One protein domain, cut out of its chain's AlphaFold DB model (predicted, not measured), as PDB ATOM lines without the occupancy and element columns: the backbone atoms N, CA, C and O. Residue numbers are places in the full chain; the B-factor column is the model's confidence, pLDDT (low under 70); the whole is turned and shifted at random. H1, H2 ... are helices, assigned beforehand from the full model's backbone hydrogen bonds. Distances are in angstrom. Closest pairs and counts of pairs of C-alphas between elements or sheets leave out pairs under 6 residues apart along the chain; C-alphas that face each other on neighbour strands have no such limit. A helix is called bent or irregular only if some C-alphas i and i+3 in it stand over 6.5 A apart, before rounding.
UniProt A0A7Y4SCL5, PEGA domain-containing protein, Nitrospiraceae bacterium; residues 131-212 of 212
ATOM      1  N   SER A 131      64.675 -27.222 -12.782       89.69
ATOM      2  CA  SER A 131      65.885 -26.430 -12.502       89.69
ATOM      3  C   SER A 131      65.875 -25.858 -11.075       89.69
ATOM      4  O   SER A 131      64.820 -25.768 -10.454       89.69
ATOM      5  N   LEU A 132      67.017 -25.391 -10.553       86.50
ATOM      6  CA  LEU A 132      67.063 -24.739  -9.229       86.50
ATOM      7  C   LEU A 132      66.120 -23.527  -9.132       86.50
ATOM      8  O   LEU A 132      65.428 -23.360  -8.132       86.50
ATOM      9  N   ASN A 133      66.052 -22.713 -10.189       87.75
ATOM     10  CA  ASN A 133      65.155 -21.556 -10.238       87.75
ATOM     11  C   ASN A 133      63.683 -21.982 -10.283       87.75
ATOM     12  O   ASN A 133      62.827 -21.341  -9.680       87.75
ATOM     13  N   GLU A 134      63.380 -23.069 -10.988       86.81
ATOM     14  CA  GLU A 134      62.033 -23.635 -11.044       86.81
ATOM     15  C   GLU A 134      61.621 -24.229  -9.696       86.81
ATOM     16  O   GLU A 134      60.521 -23.960  -9.230       86.81
ATOM     17  N   MET A 135      62.528 -24.925  -9.009       83.81
ATOM     18  CA  MET A 135      62.308 -25.408  -7.645       83.81
ATOM     19  C   MET A 135      62.064 -24.257  -6.662       83.81
ATOM     20  O   MET A 135      61.152 -24.348  -5.847       83.81
ATOM     21  N   ALA A 136      62.814 -23.153  -6.763       83.75
ATOM     22  CA  ALA A 136      62.591 -21.966  -5.933       83.75
ATOM     23  C   ALA A 136      61.224 -21.309  -6.202       83.75
ATOM     24  O   ALA A 136      60.531 -20.897  -5.272       83.75
ATOM     25  N   ARG A 137      60.796 -21.248  -7.470       85.44
ATOM     26  CA  ARG A 137      59.450 -20.776  -7.835       85.44
ATOM     27  C   ARG A 137      58.361 -21.692  -7.288       85.44
ATOM     28  O   ARG A 137      57.367 -21.198  -6.765       85.44
ATOM     29  N   LEU A 138      58.551 -23.006  -7.381       84.38
ATOM     30  CA  LEU A 138      57.618 -23.991  -6.840       84.38
ATOM     31  C   LEU A 138      57.529 -23.902  -5.315       84.38
ATOM     32  O   LEU A 138      56.424 -23.944  -4.788       84.38
ATOM     33  N   ASP A 139      58.646 -23.718  -4.605       81.88
ATOM     34  CA  ASP A 139      58.643 -23.457  -3.158       81.88
ATOM     35  C   ASP A 139      57.781 -22.238  -2.820       81.88
ATOM     36  O   ASP A 139      56.849 -22.335  -2.018       81.88
ATOM     37  N   TYR A 140      58.025 -21.116  -3.498       85.12
ATOM     38  CA  TYR A 140      57.247 -19.902  -3.307       85.12
ATOM     39  C   TYR A 140      55.745 -20.131  -3.541       85.12
ATOM     40  O   TYR A 140      54.921 -19.805  -2.680       85.12
ATOM     41  N   GLN A 141      55.386 -20.749  -4.670       88.00
ATOM     42  CA  GLN A 141      53.997 -21.058  -5.007       88.00
ATOM     43  C   GLN A 141      53.357 -21.984  -3.969       88.00
ATOM     44  O   GLN A 141      52.236 -21.735  -3.526       88.00
ATOM     45  N   ASN A 142      54.076 -23.014  -3.526       85.19
ATOM     46  CA  ASN A 142      53.598 -23.961  -2.526       85.19
ATOM     47  C   ASN A 142      53.365 -23.294  -1.171       85.19
ATOM     48  O   ASN A 142      52.396 -23.627  -0.495       85.19
ATOM     49  N   ARG A 143      54.192 -22.313  -0.787       84.62
ATOM     50  CA  ARG A 143      54.003 -21.530   0.444       84.62
ATOM     51  C   ARG A 143      52.747 -20.675   0.388       84.62
ATOM     52  O   ARG A 143      51.957 -20.698   1.331       84.62
ATOM     53  N   VAL A 144      52.537 -19.961  -0.717       89.62
ATOM     54  CA  VAL A 144      51.320 -19.162  -0.929       89.62
ATOM     55  C   VAL A 144      50.088 -20.067  -0.946       89.62
ATOM     56  O   VAL A 144      49.114 -19.798  -0.243       89.62
ATOM     57  N   ARG A 145      50.149 -21.182  -1.682       90.69
ATOM     58  CA  ARG A 145      49.068 -22.164  -1.762       90.69
ATOM     59  C   ARG A 145      48.714 -22.736  -0.398       90.69
ATOM     60  O   ARG A 145      47.555 -22.671   0.001       90.69
ATOM     61  N   ALA A 146      49.702 -23.267   0.323       85.69
ATOM     62  CA  ALA A 146      49.514 -23.833   1.653       85.69
ATOM     63  C   ALA A 146      48.860 -22.811   2.586       85.69
ATOM     64  O   ALA A 146      47.870 -23.117   3.249       85.69
ATOM     65  N   TYR A 147      49.360 -21.574   2.579       89.38
ATOM     66  CA  TYR A 147      48.803 -20.500   3.389       89.38
ATOM     67  C   TYR A 147      47.317 -20.251   3.097       89.38
ATOM     68  O   TYR A 147      46.513 -20.192   4.031       89.38
ATOM     69  N   ILE A 148      46.950 -20.133   1.816       93.19
ATOM     70  CA  ILE A 148      45.566 -19.904   1.384       93.19
ATOM     71  C   ILE A 148      44.670 -21.080   1.770       93.19
ATOM     72  O   ILE A 148      43.582 -20.853   2.291       93.19
ATOM     73  N   LEU A 149      45.125 -22.313   1.540       90.06
ATOM     74  CA  LEU A 149      44.378 -23.530   1.845       90.06
ATOM     75  C   LEU A 149      44.021 -23.621   3.331       90.06
ATOM     76  O   LEU A 149      42.853 -23.774   3.675       90.06
ATOM     77  N   PHE A 150      45.006 -23.471   4.215       85.06
ATOM     78  CA  PHE A 150      44.767 -23.598   5.650       85.06
ATOM     79  C   PHE A 150      44.080 -22.375   6.270       85.06
ATOM     80  O   PHE A 150      43.320 -22.510   7.227       85.06
ATOM     81  N   SER A 151      44.349 -21.172   5.756       89.00
ATOM     82  CA  SER A 151      43.747 -19.939   6.281       89.00
ATOM     83  C   SER A 151      42.408 -19.615   5.626       89.00
ATOM     84  O   SER A 151      41.841 -18.568   5.927       89.00
ATOM     85  N   HIS A 152      41.900 -20.471   4.731       91.88
ATOM     86  CA  HIS A 152      40.832 -20.131   3.790       91.88
ATOM     87  C   HIS A 152      39.622 -19.467   4.456       91.88
ATOM     88  O   HIS A 152      39.205 -18.386   4.044       91.88
ATOM     89  N   GLN A 153      39.104 -20.060   5.536       91.06
ATOM     90  CA  GLN A 153      37.924 -19.544   6.237       91.06
ATOM     91  C   GLN A 153      38.146 -18.139   6.817       91.06
ATOM     92  O   GLN A 153      37.304 -17.252   6.659       91.06
ATOM     93  N   HIS A 154      39.291 -17.913   7.465       93.50
ATOM     94  CA  HIS A 154      39.625 -16.610   8.037       93.50
ATOM     95  C   HIS A 154      39.977 -15.589   6.955       93.50
ATOM     96  O   HIS A 154      39.541 -14.444   7.020       93.50
ATOM     97  N   LEU A 155      40.688 -16.019   5.916       95.06
ATOM     98  CA  LEU A 155      41.077 -15.185   4.791       95.06
ATOM     99  C   LEU A 155      39.858 -14.666   4.022       95.06
ATOM    100  O   LEU A 155      39.800 -13.480   3.715       95.06
ATOM    101  N   VAL A 156      38.848 -15.504   3.766       95.88
ATOM    102  CA  VAL A 156      37.587 -15.065   3.140       95.88
ATOM    103  C   VAL A 156      36.857 -14.043   4.024       95.88
ATOM    104  O   VAL A 156      36.326 -13.053   3.514       95.88
ATOM    105  N   SER A 157      36.880 -14.221   5.350       96.75
ATOM    106  CA  SER A 157      36.324 -13.248   6.304       96.75
ATOM    107  C   SER A 157      37.060 -11.903   6.253       96.75
ATOM    108  O   SER A 157      36.428 -10.846   6.168       96.75
ATOM    109  N   ASP A 158      38.392 -11.930   6.251       97.94
ATOM    110  CA  ASP A 158      39.231 -10.733   6.180       97.94
ATOM    111  C   ASP A 158      39.080 -10.019   4.832       97.94
ATOM    112  O   ASP A 158      38.993  -8.791   4.789       97.94
ATOM    113  N   LEU A 159      38.961 -10.771   3.733       97.19
ATOM    114  CA  LEU A 159      38.650 -10.232   2.411       97.19
ATOM    115  C   LEU A 159      37.298  -9.521   2.421       97.19
ATOM    116  O   LEU A 159      37.217  -8.384   1.959       97.19
ATOM    117  N   ALA A 160      36.247 -10.119   2.988       96.25
ATOM    118  CA  ALA A 160      34.936  -9.476   3.086       96.25
ATOM    119  C   ALA A 160      35.007  -8.149   3.864       96.25
ATOM    120  O   ALA A 160      34.512  -7.127   3.387       96.25
ATOM    121  N   LYS A 161      35.713  -8.128   5.001       97.38
ATOM    122  CA  LYS A 161      35.935  -6.914   5.812       97.38
ATOM    123  C   LYS A 161      36.839  -5.890   5.120       97.38
ATOM    124  O   LYS A 161      36.661  -4.691   5.295       97.38
ATOM    125  N   GLY A 162      37.781  -6.355   4.301       96.69
ATOM    126  CA  GLY A 162      38.823  -5.541   3.670       96.69
ATOM    127  C   GLY A 162      40.062  -5.322   4.536       96.69
ATOM    128  O   GLY A 162      40.919  -4.525   4.169       96.69
ATOM    129  N   SER A 163      40.152  -6.012   5.669       96.12
ATOM    130  CA  SER A 163      41.242  -5.907   6.636       96.12
ATOM    131  C   SER A 163      41.264  -7.144   7.526       96.12
ATOM    132  O   SER A 163      40.207  -7.710   7.809       96.12
ATOM    133  N   GLY A 164      42.439  -7.490   8.040       95.50
ATOM    134  CA  GLY A 164      42.617  -8.552   9.025       95.50
ATOM    135  C   GLY A 164      44.013  -9.154   8.955       95.50
ATOM    136  O   GLY A 164      44.798  -8.827   8.058       95.50
ATOM    137  N   GLU A 165      44.342  -9.988   9.936       93.50
ATOM    138  CA  GLU A 165      45.672 -10.581  10.060       93.50
ATOM    139  C   GLU A 165      45.982 -11.488   8.869       93.50
ATOM    140  O   GLU A 165      47.052 -11.368   8.276       93.50
ATOM    141  N   HIS A 166      45.024 -12.315   8.438       93.94
ATOM    142  CA  HIS A 166      45.284 -13.292   7.389       93.94
ATOM    143  C   HIS A 166      45.434 -12.643   6.017       93.94
ATOM    144  O   HIS A 166      46.294 -13.014   5.216       93.94
ATOM    145  N   LEU A 167      44.626 -11.618   5.751       95.88
ATOM    146  CA  LEU A 167      44.777 -10.812   4.546       95.88
ATOM    147  C   LEU A 167      46.121 -10.066   4.529       95.88
ATOM    148  O   LEU A 167      46.786 -10.020   3.495       95.88
ATOM    149  N   SER A 168      46.549  -9.531   5.674       93.62
ATOM    150  CA  SER A 168      47.841  -8.845   5.796       93.62
ATOM    151  C   SER A 168      49.012  -9.801   5.562       93.62
ATOM    152  O   SER A 168      49.927  -9.485   4.803       93.62
ATOM    153  N   SER A 169      48.967 -11.002   6.145       92.50
ATOM    154  CA  SER A 169      49.967 -12.044   5.898       92.50
ATOM    155  C   SER A 169      49.978 -12.500   4.443       92.50
ATOM    156  O   SER A 169      51.059 -12.699   3.888       92.50
ATOM    157  N   LEU A 170      48.812 -12.616   3.794       92.56
ATOM    158  CA  LEU A 170      48.757 -12.903   2.364       92.56
ATOM    159  C   LEU A 170      49.459 -11.798   1.568       92.56
ATOM    160  O   LEU A 170      50.296 -12.116   0.736       92.56
ATOM    161  N   TYR A 171      49.213 -10.515   1.846       93.38
ATOM    162  CA  TYR A 171      49.926  -9.429   1.162       93.38
ATOM    163  C   TYR A 171      51.444  -9.516   1.320       93.38
ATOM    164  O   TYR A 171      52.161  -9.326   0.339       93.38
ATOM    165  N   VAL A 172      51.930  -9.849   2.517       90.06
ATOM    166  CA  VAL A 172      53.363 -10.057   2.772       90.06
ATOM    167  C   VAL A 172      53.900 -11.232   1.954       90.06
ATOM    168  O   VAL A 172      54.923 -11.092   1.288       90.06
ATOM    169  N   LEU A 173      53.198 -12.370   1.944       89.00
ATOM    170  CA  LEU A 173      53.577 -13.540   1.144       89.00
ATOM    171  C   LEU A 173      53.568 -13.244  -0.360       89.00
ATOM    172  O   LEU A 173      54.429 -13.728  -1.090       89.00
ATOM    173  N   LEU A 174      52.634 -12.416  -0.824       90.31
ATOM    174  CA  LEU A 174      52.558 -11.976  -2.215       90.31
ATOM    175  C   LEU A 174      53.558 -10.853  -2.555       90.31
ATOM    176  O   LEU A 174      53.608 -10.411  -3.702       90.31
ATOM    177  N   GLY A 175      54.344 -10.366  -1.587       90.00
ATOM    178  CA  GLY A 175      55.288  -9.262  -1.791       90.00
ATOM    179  C   GLY A 175      54.608  -7.941  -2.173       90.00
ATOM    180  O   GLY A 175      55.189  -7.120  -2.886       90.00
ATOM    181  N   LEU A 176      53.358  -7.734  -1.750       90.62
ATOM    182  CA  LEU A 176      52.558  -6.574  -2.130       90.62
ATOM    183  C   LEU A 176      52.856  -5.367  -1.239       90.62
ATOM    184  O   LEU A 176      52.643  -5.388  -0.026       90.62
ATOM    185  N   THR A 177      53.278  -4.272  -1.870       91.88
ATOM    186  CA  THR A 177      53.418  -2.965  -1.218       91.88
ATOM    187  C   THR A 177      52.052  -2.356  -0.908       91.88
ATOM    188  O   THR A 177      51.082  -2.615  -1.621       91.88
ATOM    189  N   GLU A 178      51.974  -1.483   0.103       92.06
ATOM    190  CA  GLU A 178      50.726  -0.808   0.510       92.06
ATOM    191  C   GLU A 178      49.999  -0.133  -0.664       92.06
ATOM    192  O   GLU A 178      48.788  -0.278  -0.823       92.06
ATOM    193  N   ALA A 179      50.751   0.506  -1.568       91.56
ATOM    194  CA  ALA A 179      50.208   1.155  -2.761       91.56
ATOM    195  C   ALA A 179      49.454   0.194  -3.706       91.56
ATOM    196  O   ALA A 179      48.574   0.625  -4.449       91.56
ATOM    197  N   ARG A 180      49.787  -1.103  -3.698       92.31
ATOM    198  CA  ARG A 180      49.153  -2.131  -4.541       92.31
ATOM    199  C   ARG A 180      48.031  -2.886  -3.831       92.31
ATOM    200  O   ARG A 180      47.204  -3.501  -4.504       92.31
ATOM    201  N   GLN A 181      47.957  -2.821  -2.500       93.38
ATOM    202  CA  GLN A 181      47.018  -3.621  -1.704       93.38
ATOM    203  C   GLN A 181      45.554  -3.313  -2.019       93.38
ATOM    204  O   GLN A 181      44.743  -4.229  -2.079       93.38
ATOM    205  N   GLN A 182      45.192  -2.053  -2.279       92.00
ATOM    206  CA  GLN A 182      43.798  -1.713  -2.584       92.00
ATOM    207  C   GLN A 182      43.322  -2.331  -3.912       92.00
ATOM    208  O   GLN A 182      42.174  -2.772  -4.011       92.00
ATOM    209  N   GLY A 183      44.197  -2.369  -4.923       92.12
ATOM    210  CA  GLY A 183      43.928  -3.045  -6.194       92.12
ATOM    211  C   GLY A 183      43.831  -4.556  -6.003       92.12
ATOM    212  O   GLY A 183      42.821  -5.155  -6.366       92.12
ATOM    213  N   ALA A 184      44.826  -5.134  -5.324       93.06
ATOM    214  CA  ALA A 184      44.865  -6.557  -5.007       93.06
ATOM    215  C   ALA A 184      43.635  -7.010  -4.206       93.06
ATOM    216  O   ALA A 184      43.065  -8.048  -4.507       93.06
ATOM    217  N   LEU A 185      43.151  -6.217  -3.243       96.00
ATOM    218  CA  LEU A 185      41.953  -6.541  -2.465       96.00
ATOM    219  C   LEU A 185      40.729  -6.787  -3.353       96.00
ATOM    220  O   LEU A 185      39.954  -7.710  -3.111       96.00
ATOM    221  N   ARG A 186      40.526  -5.944  -4.371       95.12
ATOM    222  CA  ARG A 186      39.377  -6.062  -5.284       95.12
ATOM    223  C   ARG A 186      39.469  -7.336  -6.116       95.12
ATOM    224  O   ARG A 186      38.472  -8.038  -6.279       95.12
ATOM    225  N   GLU A 187      40.665  -7.635  -6.600       95.06
ATOM    226  CA  GLU A 187      40.935  -8.838  -7.378       95.06
ATOM    227  C   GLU A 187      40.791 -10.099  -6.521       95.06
ATOM    228  O   GLU A 187      40.002 -10.974  -6.859       95.06
ATOM    229  N   LEU A 188      41.424 -10.145  -5.347       96.12
ATOM    230  CA  LEU A 188      41.329 -11.259  -4.402       96.12
ATOM    231  C   LEU A 188      39.885 -11.531  -3.963       96.12
ATOM    232  O   LEU A 188      39.489 -12.689  -3.874       96.12
ATOM    233  N   ARG A 189      39.070 -10.491  -3.736       96.88
ATOM    234  CA  ARG A 189      37.628 -10.647  -3.470       96.88
ATOM    235  C   ARG A 189      36.894 -11.293  -4.636       96.88
ATOM    236  O   ARG A 189      36.045 -12.149  -4.417       96.88
ATOM    237  N   THR A 190      37.215 -10.872  -5.857       95.94
ATOM    238  CA  THR A 190      36.611 -11.428  -7.073       95.94
ATOM    239  C   THR A 190      36.980 -12.898  -7.207       95.94
ATOM    240  O   THR A 190      36.093 -13.734  -7.341       95.94
ATOM    241  N   LEU A 191      38.267 -13.226  -7.077       96.44
ATOM    242  CA  LEU A 191      38.762 -14.598  -7.121       96.44
ATOM    243  C   LEU A 191      38.124 -15.472  -6.035       96.44
ATOM    244  O   LEU A 191      37.679 -16.575  -6.335       96.44
ATOM    245  N   ALA A 192      38.019 -14.976  -4.800       95.56
ATOM    246  CA  ALA A 192      37.377 -15.703  -3.706       95.56
ATOM    247  C   ALA A 192      35.882 -15.947  -3.959       95.56
ATOM    248  O   ALA A 192      35.363 -16.983  -3.562       95.56
ATOM    249  N   ALA A 193      35.195 -15.018  -4.629       95.06
ATOM    250  CA  ALA A 193      33.774 -15.146  -4.943       95.06
ATOM    251  C   ALA A 193      33.483 -16.125  -6.094       95.06
ATOM    252  O   ALA A 193      32.405 -16.712  -6.117       95.06
ATOM    253  N   ILE A 194      34.408 -16.279  -7.049       95.06
ATOM    254  CA  ILE A 194      34.226 -17.152  -8.227       95.06
ATOM    255  C   ILE A 194      34.856 -18.539  -8.076       95.06
ATOM    256  O   ILE A 194      34.679 -19.379  -8.950       95.06
ATOM    257  N   SER A 195      35.645 -18.763  -7.026       94.19
ATOM    258  CA  SER A 195      36.327 -20.038  -6.808       94.19
ATOM    259  C   SER A 195      35.440 -20.992  -6.021       94.19
ATOM    260  O   SER A 195      34.970 -20.651  -4.939       94.19
ATOM    261  N   ASP A 196      35.278 -22.213  -6.527       89.31
ATOM    262  CA  ASP A 196      34.393 -23.214  -5.918       89.31
ATOM    263  C   ASP A 196      34.876 -23.701  -4.541       89.31
ATOM    264  O   ASP A 196      34.086 -24.173  -3.722       89.31
ATOM    265  N   ASN A 197      36.186 -23.644  -4.288       90.69
ATOM    266  CA  ASN A 197      36.814 -24.137  -3.066       90.69
ATOM    267  C   ASN A 197      38.195 -23.499  -2.822       90.69
ATOM    268  O   ASN A 197      38.711 -22.737  -3.646       90.69
ATOM    269  N   ALA A 198      38.808 -23.830  -1.679       92.31
ATOM    270  CA  ALA A 198      40.118 -23.310  -1.294       92.31
ATOM    271  C   ALA A 198      41.239 -23.633  -2.308       92.31
ATOM    272  O   ALA A 198      41.982 -22.707  -2.640       92.31
ATOM    273  N   PRO A 199      41.368 -24.871  -2.846       92.19
ATOM    274  CA  PRO A 199      42.323 -25.159  -3.918       92.19
ATOM    275  C   PRO A 199      42.139 -24.289  -5.162       92.19
ATOM    276  O   PRO A 199      43.099 -23.679  -5.625       92.19
ATOM    277  N   ALA A 200      40.908 -24.168  -5.666       92.75
ATOM    278  CA  ALA A 200      40.608 -23.348  -6.837       92.75
ATOM    279  C   ALA A 200      40.969 -21.875  -6.603       92.75
ATOM    280  O   ALA A 200      41.564 -21.237  -7.472       92.75
ATOM    281  N   PHE A 201      40.681 -21.358  -5.403       95.75
ATOM    282  CA  PHE A 201      41.054 -20.000  -5.021       95.75
ATOM    283  C   PHE A 201      42.572 -19.819  -4.968       95.75
ATOM    284  O   PHE A 201      43.087 -18.850  -5.523       95.75
ATOM    285  N   ALA A 202      43.299 -20.755  -4.359       94.19
ATOM    286  CA  ALA A 202      44.755 -20.708  -4.308       94.19
ATOM    287  C   ALA A 202      45.379 -20.704  -5.714       94.19
ATOM    288  O   ALA A 202      46.235 -19.866  -5.991       94.19
ATOM    289  N   GLU A 203      44.909 -21.565  -6.624       92.44
ATOM    290  CA  GLU A 203      45.376 -21.579  -8.017       92.44
ATOM    291  C   GLU A 203      45.062 -20.279  -8.752       92.44
ATOM    292  O   GLU A 203      45.887 -19.769  -9.512       92.44
ATOM    293  N   ALA A 204      43.874 -19.715  -8.534       94.25
ATOM    294  CA  ALA A 204      43.508 -18.444  -9.135       94.25
ATOM    295  C   ALA A 204      44.426 -17.311  -8.650       94.25
ATOM    296  O   ALA A 204      44.889 -16.511  -9.462       94.25
ATOM    297  N   VAL A 205      44.753 -17.281  -7.352       94.75
ATOM    298  CA  VAL A 205      45.700 -16.312  -6.781       94.75
ATOM    299  C   VAL A 205      47.109 -16.513  -7.342       94.75
ATOM    300  O   VAL A 205      47.777 -15.545  -7.683       94.75
ATOM    301  N   LEU A 206      47.577 -17.750  -7.494       91.69
ATOM    302  CA  LEU A 206      48.909 -18.010  -8.045       91.69
ATOM    303  C   LEU A 206      49.050 -17.590  -9.513       91.69
ATOM    304  O   LEU A 206      50.132 -17.180  -9.922       91.69
ATOM    305  N   LYS A 207      47.966 -17.643 -10.295       89.69
ATOM    306  CA  LYS A 207      47.954 -17.221 -11.707       89.69
ATOM    307  C   LYS A 207      48.042 -15.708 -11.900       89.69
ATOM    308  O   LYS A 207      48.494 -15.272 -12.955       89.69
ATOM    309  N   ILE A 208      47.602 -14.920 -10.917       79.62
ATOM    310  CA  ILE A 208      47.678 -13.450 -10.972       79.62
ATOM    311  C   ILE A 208      49.024 -12.917 -10.477       79.62
ATOM    312  O   ILE A 208      49.338 -11.744 -10.685       79.62
ATOM    313  N   LEU A 209      49.841 -13.758  -9.831       65.62
ATOM    314  CA  LEU A 209      51.170 -13.339  -9.419       65.62
ATOM    315  C   LEU A 209      52.036 -13.132 -10.660       65.62
ATOM    316  O   LEU A 209      52.090 -14.013 -11.521       65.62
ATOM    317  N   PRO A 210      52.726 -11.981 -10.778       53.09
ATOM    318  CA  PRO A 210      53.736 -11.834 -11.807       53.09
ATOM    319  C   PRO A 210      54.723 -12.976 -11.606       53.09
ATOM    320  O   PRO A 210      55.199 -13.172 -10.488       53.09
ATOM    321  N   ASN A 211      54.962 -13.758 -12.662       45.22
ATOM    322  CA  ASN A 211      55.966 -14.816 -12.665       45.22
ATOM    323  C   ASN A 211      57.234 -14.267 -11.998       45.22
ATOM    324  O   ASN A 211      57.866 -13.378 -12.571       45.22
ATOM    325  N   GLY A 212      57.531 -14.725 -10.777       42.00
ATOM    326  CA  GLY A 212      58.710 -14.292 -10.026       42.00
ATOM    327  C   GLY A 212      59.989 -14.469 -10.827       42.00
ATOM    328  O   GLY A 212      60.094 -15.479 -11.573       42.00
TER     329      GLY A 212
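AT A GLANCE: This is residues 131 to 212 of the 212 residues of the protein "PEGA domain-containing protein" of Nitrospiraceae bacterium (UniProt A0A7Y4SCL5). A long helix, H1, turns a sharp corner into an L of a long arm, H1a, and a short arm, H1b; H2 folds back within that corner, and H3 and H4 form a V that packs on the two arms, H3 on H1b and H4 on H1a. The beginning of H1a, residues 132 to 140, reaches past its contacts with H2 and H4, and the two farthest C-alphas lie at or next to the two ends of H1. The printed part has 82 residues with four named helices, in the order H1, H2, H3, H4, and no named strand; the class is all helix. It is compact, with a radius of gyration of the C-alphas of 12.2 A and spans of 40 by 29 by 19 A.

HOW THE PARTS SIT: H1, residues 132 to 161, is the hub, touching three other helices. By its hydrogen bonds it was assigned as one helix, but it is bent: C-alphas 150 and 153 are 8.0 A apart, and its arms, H1a, residues 132 to 150, and H1b, residues 153 to 161, are about perpendicular at 80 degrees. H2, residues 165 to 173, touches H1b, closest at the C-alphas of Leu 155 and His 166, 5.3 A apart, about perpendicular at 84 degrees. H2 also touches H1a, at residues 144 to 148 alone, with a shallow tilt of 8 degrees, opposite ways; the closest C-alphas, Val 144 and Leu 173, are 6.4 A apart. H4, residues 198 to 208, touches residues 141 to 149 of H1a at a steep tilt of 44 degrees, opposite ways, with the C-alphas of Arg 145 and Ala 202 closest at 5.2 A. H3, residues 178 to 194, touches H1b with its residues 185 to 192 alone, closest at the C-alphas of Leu 159 and Arg 189, 6.0 A. H3 and H4 form a helical hairpin at a steep tilt of 45 degrees; the C-alphas of Ala 192 and Phe 201 are closest, at 5.8 A. H2 and H4 are apart. In H1a, H1b, H2 and H4 every O i to N i+4 pair is within hydrogen-bond range; in H3 10 of 13 are.

IN THESE COORDINATES: H1a runs 26.8 A from C-alpha 132 at (67.063, -24.739, -9.229), and H1b 12.8 A. H2 is 12.3 A long. H3 is 24.8 A long, with a kink of 31 degrees near residue 185, and is irregular: C-alphas 179 and 182 are 7.0 A apart. H4, 15.7 A long, ends at C-alpha 208 at (47.678, -13.450, -10.972).

THE WHOLE: The C-alphas of Ser 131 and Lys 161 are the two farthest apart, at 40.2 A. The printed part has no cut, and its three links between helices are tight. The mean pLDDT of the printed part is 89.7; residues 209 to 212, ending at the chain's last residue, are under 70.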